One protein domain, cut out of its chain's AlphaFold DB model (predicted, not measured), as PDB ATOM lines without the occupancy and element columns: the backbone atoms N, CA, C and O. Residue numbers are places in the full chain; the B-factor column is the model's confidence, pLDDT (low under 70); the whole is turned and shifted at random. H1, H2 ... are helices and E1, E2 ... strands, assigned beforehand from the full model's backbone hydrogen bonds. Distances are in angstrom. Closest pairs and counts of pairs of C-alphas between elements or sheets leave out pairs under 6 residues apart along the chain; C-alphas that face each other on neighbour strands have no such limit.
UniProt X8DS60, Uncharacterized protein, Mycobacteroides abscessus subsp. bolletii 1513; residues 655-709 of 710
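AT A GLANCE: This is residues 655 to 709 of the 710 residues of an uncharacterized protein of Mycobacteroides abscessus subsp. bolletii 1513 (UniProt X8DS60). A small body of three short helices, H1, H2 and H3, with the short strands E1 and E2, has a long tail, residues 698 to 709, that sticks out and makes the length. The helices are near one another but loosely met, and the long loop between H2 and H3 folds back at the body's far end from the tail. The printed part has 55 residues, with three named helices and three named strands in the order E1, H1, H2, H3, E2, E3; no two strands pair, and the class is mixed, helices and strands. It is only just extended, close to loose, with a radius of gyration of the C-alphas of 15.3 A and spans of 49 by 24 by 16 A.

IN THESE COORDINATES: E1, residues 659 to 662, begins at C-alpha 659 (353.699, 281.358, 397.895) and measures 9.9 A. H1 is residues 663 to 666, and H2 is residues 668 to 673, 9.1 A. H3, residues 685 to 691, measures 9.9 A. E2 is residues 695 to 698, 10.2 A. E3, residues 702 to 708, measures 19.7 A and ends at C-alpha 708 (330.958, 298.743, 421.372).

HOW THE PARTS SIT: E1 and H1 meet only through their link, as do H1 and H2. H1 and H3 are close but not clearly touching, the closest C-alphas, of Phe 666 and Ala 689, being 7.9 A apart. H2 and H3 are also close but not clearly touching, at 5.9 A between the C-alphas of Pro 668 and Glu 685, with a steep tilt of 49 degrees, the same way. The closest C-alphas of E1 and E2, Arg 660 and Ile 697, are 7.8 A apart. E2 and E3 are apart. In H3 every O i to N i+4 pair is within hydrogen-bond range, in H2 1 of 2, and H1 is too short for such a pair.

THE WHOLE: The farthest C-alphas, of Lys 680 and Thr 709, are 50.4 A apart. The printed part has no cut, the link from H2 to H3 is long, and no printed residue is under 70 in pLDDT.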
ATOM      1  N   VAL A 655     352.547 276.058 401.686       90.81
ATOM      2  CA  VAL A 655     353.458 276.664 400.709       90.81
ATOM      3  C   VAL A 655     353.343 275.901 399.392       90.81
ATOM      4  O   VAL A 655     353.544 274.692 399.358       90.81
ATOM      5  N   ARG A 656     353.012 276.593 398.296       85.38
ATOM      6  CA  ARG A 656     352.967 276.013 396.942       85.38
ATOM      7  C   ARG A 656     353.456 277.042 395.932       85.38
ATOM      8  O   ARG A 656     353.026 278.188 395.975       85.38
ATOM      9  N   GLY A 657     354.355 276.644 395.029       80.88
ATOM     10  CA  GLY A 657     354.857 277.532 393.970       80.88
ATOM     11  C   GLY A 657     355.574 278.788 394.483       80.88
ATOM     12  O   GLY A 657     355.533 279.823 393.827       80.88
ATOM     13  N   GLY A 658     356.197 278.721 395.666       84.56
ATOM     14  CA  GLY A 658     356.871 279.871 396.281       84.56
ATOM     15  C   GLY A 658     355.919 280.909 396.887       84.56
ATOM     16  O   GLY A 658     356.265 282.090 396.955       84.56
ATOM     17  N   GLU A 659     354.716 280.493 397.291       89.31
ATOM     18  CA  GLU A 659     353.699 281.358 397.895       89.31
ATOM     19  C   GLU A 659     352.948 280.663 399.023       89.31
ATOM     20  O   GLU A 659     352.709 279.453 398.978       89.31
ATOM     21  N   ARG A 660     352.499 281.449 400.007       92.06
ATOM     22  CA  ARG A 660     351.580 280.975 401.037       92.06
ATOM     23  C   ARG A 660     350.160 280.983 400.498       92.06
ATOM     24  O   ARG A 660     349.634 282.012 400.063       92.06
ATOM     25  N   VAL A 661     349.516 279.828 400.583       89.56
ATOM     26  CA  VAL A 661     348.158 279.569 400.106       89.56
ATOM     27  C   VAL A 661     347.285 279.058 401.249       89.56
ATOM     28  O   VAL A 661     347.734 278.341 402.143       89.56
ATOM     29  N   SER A 662     346.018 279.469 401.258       88.31
ATOM     30  CA  SER A 662     345.092 279.139 402.345       88.31
ATOM     31  C   SER A 662     344.925 277.626 402.510       88.31
ATOM     32  O   SER A 662     344.718 276.914 401.527       88.31
ATOM     33  N   ARG A 663     344.877 277.133 403.756       87.19
ATOM     34  CA  ARG A 663     344.521 275.730 404.042       87.19
ATOM     35  C   ARG A 663     343.153 275.344 403.474       87.19
ATOM     36  O   ARG A 663     342.951 274.224 403.023       87.19
ATOM     37  N   SER A 664     342.217 276.301 403.408       85.12
ATOM     38  CA  SER A 664     340.885 276.075 402.829       85.12
ATOM     39  C   SER A 664     340.927 275.741 401.339       85.12
ATOM     40  O   SER A 664     339.980 275.142 400.832       85.12
ATOM     41  N   SER A 665     342.012 276.105 400.653       83.75
ATOM     42  CA  SER A 665     342.235 275.750 399.263       83.75
ATOM     43  C   SER A 665     342.534 274.267 399.091       83.75
ATOM     44  O   SER A 665     342.406 273.822 397.968       83.75
ATOM     45  N   PHE A 666     342.866 273.497 400.130       85.44
ATOM     46  CA  PHE A 666     343.245 272.081 400.031       85.44
ATOM     47  C   PHE A 666     342.393 271.201 400.949       85.44
ATOM     48  O   PHE A 666     342.893 270.413 401.738       85.44
ATOM     49  N   ARG A 667     341.066 271.331 400.846       83.94
ATOM     50  CA  ARG A 667     340.141 270.410 401.526       83.94
ATOM     51  C   ARG A 667     340.238 269.003 400.915       83.94
ATOM     52  O   ARG A 667     340.529 268.903 399.722       83.94
ATOM     53  N   PRO A 668     339.872 267.929 401.643       78.38
ATOM     54  CA  PRO A 668     339.971 266.549 401.151       78.38
ATOM     55  C   PRO A 668     339.327 266.314 399.775       78.38
ATOM     56  O   PRO A 668     339.853 265.564 398.956       78.38
ATOM     57  N   GLY A 669     338.213 266.997 399.490       82.56
ATOM     58  CA  GLY A 669     337.539 266.923 398.191       82.56
ATOM     59  C   GLY A 669     338.363 267.470 397.022       82.56
ATOM     60  O   GLY A 669     338.235 266.954 395.917       82.56
ATOM     61  N   ARG A 670     339.239 268.460 397.248       84.50
ATOM     62  CA  ARG A 670     340.095 269.005 396.188       84.50
ATOM     63  C   ARG A 670     341.169 268.016 395.766       84.50
ATOM     64  O   ARG A 670     341.342 267.841 394.573       84.50
ATOM     65  N   PHE A 671     341.829 267.343 396.710       84.56
ATOM     66  CA  PHE A 671     342.828 266.323 396.369       84.56
ATOM     67  C   PHE A 671     342.240 265.257 395.442       84.56
ATOM     68  O   PHE A 671     342.901 264.822 394.516       84.56
ATOM     69  N   ARG A 672     340.970 264.878 395.647       85.25
ATOM     70  CA  ARG A 672     340.273 263.917 394.781       85.25
ATOM     71  C   ARG A 672     339.932 264.469 393.389       85.25
ATOM     72  O   ARG A 672     339.851 263.687 392.450       85.25
ATOM     73  N   ALA A 673     339.631 265.760 393.281       85.81
ATOM     74  CA  ALA A 673     339.073 266.368 392.070       85.81
ATOM     75  C   ALA A 673     340.121 267.024 391.157       85.81
ATOM     76  O   ALA A 673     339.857 267.213 389.974       85.81
ATOM     77  N   ASP A 674     341.270 267.411 391.707       84.44
ATOM     78  CA  ASP A 674     342.340 268.120 391.007       84.44
ATOM     79  C   ASP A 674     343.336 267.090 390.433       84.44
ATOM     80  O   ASP A 674     344.011 266.420 391.218       84.44
ATOM     81  N   PRO A 675     343.418 266.907 389.099       83.50
ATOM     82  CA  PRO A 675     344.267 265.879 388.489       83.50
ATOM     83  C   PRO A 675     345.765 266.142 388.699       83.50
ATOM     84  O   PRO A 675     346.561 265.210 388.601       83.50
ATOM     85  N   ASP A 676     346.139 267.380 389.035       81.69
ATOM     86  CA  ASP A 676     347.516 267.769 389.341       81.69
ATOM     87  C   ASP A 676     347.908 267.452 390.797       81.69
ATOM     88  O   ASP A 676     349.022 267.769 391.220       81.69
ATOM     89  N   LEU A 677     346.998 266.866 391.588       85.56
ATOM     90  CA  LEU A 677     347.244 266.456 392.967       85.56
ATOM     91  C   LEU A 677     347.189 264.931 393.120       85.56
ATOM     92  O   LEU A 677     346.258 264.248 392.699       85.56
ATOM     93  N   VAL A 678     348.177 264.387 393.821       85.81
ATOM     94  CA  VAL A 678     348.225 262.985 394.225       85.81
ATOM     95  C   VAL A 678     347.164 262.733 395.294       85.81
ATOM     96  O   VAL A 678     347.214 263.297 396.390       85.81
ATOM     97  N   PHE A 679     346.234 261.819 395.012       88.31
ATOM     98  CA  PHE A 679     345.209 261.385 395.958       88.31
ATOM     99  C   PHE A 679     345.264 259.885 396.226       88.31
ATOM    100  O   PHE A 679     345.335 259.063 395.314       88.31
ATOM    101  N   LYS A 680     345.176 259.524 397.510       86.25
ATOM    102  CA  LYS A 680     345.043 258.141 397.974       86.25
ATOM    103  C   LYS A 680     343.895 258.048 398.973       86.25
ATOM    104  O   LYS A 680     343.878 258.753 399.984       86.25
ATOM    105  N   ALA A 681     342.932 257.175 398.686       85.94
ATOM    106  CA  ALA A 681     341.776 256.966 399.549       85.94
ATOM    107  C   ALA A 681     342.206 256.486 400.950       85.94
ATOM    108  O   ALA A 681     343.148 255.709 401.086       85.94
ATOM    109  N   GLY A 682     341.521 256.966 401.993       84.88
ATOM    110  CA  GLY A 682     341.796 256.604 403.389       84.88
ATOM    111  C   GLY A 682     342.932 257.382 404.071       84.88
ATOM    112  O   GLY A 682     343.170 257.172 405.258       84.88
ATOM    113  N   MET A 683     343.624 258.291 403.373       87.56
ATOM    114  CA  MET A 683     344.645 259.154 403.983       87.56
ATOM    115  C   MET A 683     344.050 260.414 404.627       87.56
ATOM    116  O   MET A 683     343.047 260.953 404.160       87.56
ATOM    117  N   THR A 684     344.699 260.897 405.692       87.31
ATOM    118  CA  THR A 684     344.378 262.186 406.325       87.31
ATOM    119  C   THR A 684     344.780 263.355 405.421       87.31
ATOM    120  O   THR A 684     345.662 263.209 404.576       87.31
ATOM    121  N   GLU A 685     344.171 264.531 405.616       84.06
ATOM    122  CA  GLU A 685     344.524 265.756 404.872       84.06
ATOM    123  C   GLU A 685     346.019 266.084 404.988       84.06
ATOM    124  O   GLU A 685     346.657 266.402 403.994       84.06
ATOM    125  N   GLU A 686     346.599 265.907 406.175       84.12
ATOM    126  CA  GLU A 686     348.028 266.107 406.435       84.12
ATOM    127  C   GLU A 686     348.915 265.157 405.619       84.12
ATOM    128  O   GLU A 686     349.898 265.581 405.014       84.12
ATOM    129  N   ARG A 687     348.554 263.869 405.544       86.44
ATOM    130  CA  ARG A 687     349.296 262.898 404.727       86.44
ATOM    131  C   ARG A 687     349.145 263.180 403.235       86.44
ATOM    132  O   ARG A 687     350.107 263.016 402.491       86.44
ATOM    133  N   LEU A 688     347.961 263.613 402.802       87.81
ATOM    134  CA  LEU A 688     347.728 264.044 401.423       87.81
ATOM    135  C   LEU A 688     348.539 265.301 401.090       87.81
ATOM    136  O   LEU A 688     349.135 265.359 400.019       87.81
ATOM    137  N   ALA A 689     348.625 266.268 402.002       85.62
ATOM    138  CA  ALA A 689     349.450 267.458 401.838       85.62
ATOM    139  C   ALA A 689     350.938 267.101 401.682       85.62
ATOM    140  O   ALA A 689     351.576 267.558 400.735       85.62
ATOM    141  N   GLY A 690     351.456 266.203 402.528       85.38
ATOM    142  CA  GLY A 690     352.834 265.713 402.428       85.38
ATOM    143  C   GLY A 690     353.141 264.975 401.118       85.38
ATOM    144  O   GLY A 690     354.238 265.109 400.594       85.38
ATOM    145  N   LEU A 691     352.177 264.244 400.544       86.56
ATOM    146  CA  LEU A 691     352.337 263.608 399.223       86.56
ATOM    147  C   LEU A 691     352.398 264.601 398.053       86.56
ATOM    148  O   LEU A 691     352.776 264.207 396.955       86.56
ATOM    149  N   ASN A 692     351.975 265.844 398.273       84.81
ATOM    150  CA  ASN A 692     351.861 266.886 397.253       84.81
ATOM    151  C   ASN A 692     352.839 268.047 397.485       84.81
ATOM    152  O   ASN A 692     352.614 269.138 396.961       84.81
ATOM    153  N   ASP A 693     353.874 267.839 398.306       85.31
ATOM    154  CA  ASP A 693     354.867 268.857 398.678       85.31
ATOM    155  C   ASP A 693     354.238 270.149 399.241       85.31
ATOM    156  O   ASP A 693     354.745 271.256 399.053       85.31
ATOM    157  N   LEU A 694     353.105 270.017 399.941       88.12
ATOM    158  CA  LEU A 694     352.408 271.126 400.587       88.12
ATOM    159  C   LEU A 694     352.888 271.260 402.032       88.12
ATOM    160  O   LEU A 694     352.250 270.785 402.974       88.12
ATOM    161  N   ASP A 695     354.023 271.930 402.199       90.62
ATOM    162  CA  ASP A 695     354.592 272.213 403.513       90.62
ATOM    163  C   ASP A 695     353.712 273.206 404.299       90.62
ATOM    164  O   ASP A 695     353.264 274.223 403.758       90.62
ATOM    165  N   ARG A 696     353.481 272.942 405.594       93.50
ATOM    166  CA  ARG A 696     352.758 273.859 406.492       93.50
ATOM    167  C   ARG A 696     353.680 274.959 407.014       93.50
ATOM    168  O   ARG A 696     354.805 274.686 407.428       93.50
ATOM    169  N   ILE A 697     353.172 276.187 407.044       94.69
ATOM    170  CA  ILE A 697     353.816 277.369 407.623       94.69
ATOM    171  C   ILE A 697     352.830 278.086 408.541       94.69
ATOM    172  O   ILE A 697     351.707 278.373 408.127       94.69
ATOM    173  N   TRP A 698     353.232 278.337 409.783       95.44
ATOM    174  CA  TRP A 698     352.381 278.924 410.820       95.44
ATOM    175  C   TRP A 698     352.575 280.440 410.907       95.44
ATOM    176  O   TRP A 698     353.677 280.935 410.681       95.44
ATOM    177  N   ASP A 699     351.497 281.180 411.176       93.44
ATOM    178  CA  ASP A 699     351.566 282.618 411.464       93.44
ATOM    179  C   ASP A 699     351.879 282.895 412.951       93.44
ATOM    180  O   ASP A 699     352.176 281.985 413.725       93.44
ATOM    181  N   ALA A 700     351.875 284.168 413.356       94.81
ATOM    182  CA  ALA A 700     352.139 284.565 414.740       94.81
ATOM    183  C   ALA A 700     350.850 284.706 415.576       94.81
ATOM    184  O   ALA A 700     350.860 285.364 416.614       94.81
ATOM    185  N   GLY A 701     349.732 284.106 415.150       94.38
ATOM    186  CA  GLY A 701     348.433 284.306 415.791       94.38
ATOM    187  C   GLY A 701     347.853 285.699 415.535       94.38
ATOM    188  O   GLY A 701     348.390 286.499 414.764       94.38
ATOM    189  N   ARG A 702     346.697 285.984 416.138       94.88
ATOM    190  CA  ARG A 702     345.957 287.235 415.892       94.88
ATOM    191  C   ARG A 702     345.357 287.787 417.166       94.88
ATOM    192  O   ARG A 702     344.935 287.019 418.023       94.88
ATOM    193  N   THR A 703     345.219 289.101 417.240       95.38
ATOM    194  CA  THR A 703     344.544 289.761 418.362       95.38
ATOM    195  C   THR A 703     343.192 290.297 417.923       95.38
ATOM    196  O   THR A 703     343.052 290.875 416.842       95.38
ATOM    197  N   VAL A 704     342.170 290.072 418.745       95.88
ATOM    198  CA  VAL A 704     340.799 290.509 418.496       95.88
ATOM    199  C   VAL A 704     340.517 291.771 419.294       95.88
ATOM    200  O   VAL A 704     340.564 291.761 420.522       95.88
ATOM    201  N   TRP A 705     340.154 292.829 418.582       96.38
ATOM    202  CA  TRP A 705     339.768 294.119 419.135       96.38
ATOM    203  C   TRP A 705     338.289 294.377 418.874       96.38
ATOM    204  O   TRP A 705     337.795 294.105 417.776       96.38
ATOM    205  N   GLU A 706     337.572 294.911 419.859       95.56
ATOM    206  CA  GLU A 706     336.161 295.268 419.722       95.56
ATOM    207  C   GLU A 706     335.886 296.712 420.149       95.56
ATOM    208  O   GLU A 706     336.428 297.212 421.131       95.56
ATOM    209  N   LEU A 707     335.001 297.374 419.405       93.94
ATOM    210  CA  LEU A 707     334.424 298.669 419.744       93.94
ATOM    211  C   LEU A 707     332.920 298.478 419.923       93.94
ATOM    212  O   LEU A 707     332.225 298.053 418.994       93.94
ATOM    213  N   ARG A 708     332.403 298.784 421.114       87.19
ATOM    214  CA  ARG A 708     330.958 298.743 421.372       87.19
ATOM    215  C   ARG A 708     330.287 299.933 420.699       87.19
ATOM    216  O   ARG A 708     330.739 301.067 420.820       87.19
ATOM    217  N   THR A 709     329.216 299.665 419.963       79.69
ATOM    218  CA  THR A 709     328.474 300.689 419.206       79.69
ATOM    219  C   THR A 709     327.185 301.107 419.903       79.69
ATOM    220  O   THR A 709     326.570 302.092 419.479       79.69
TER     221      THR A 709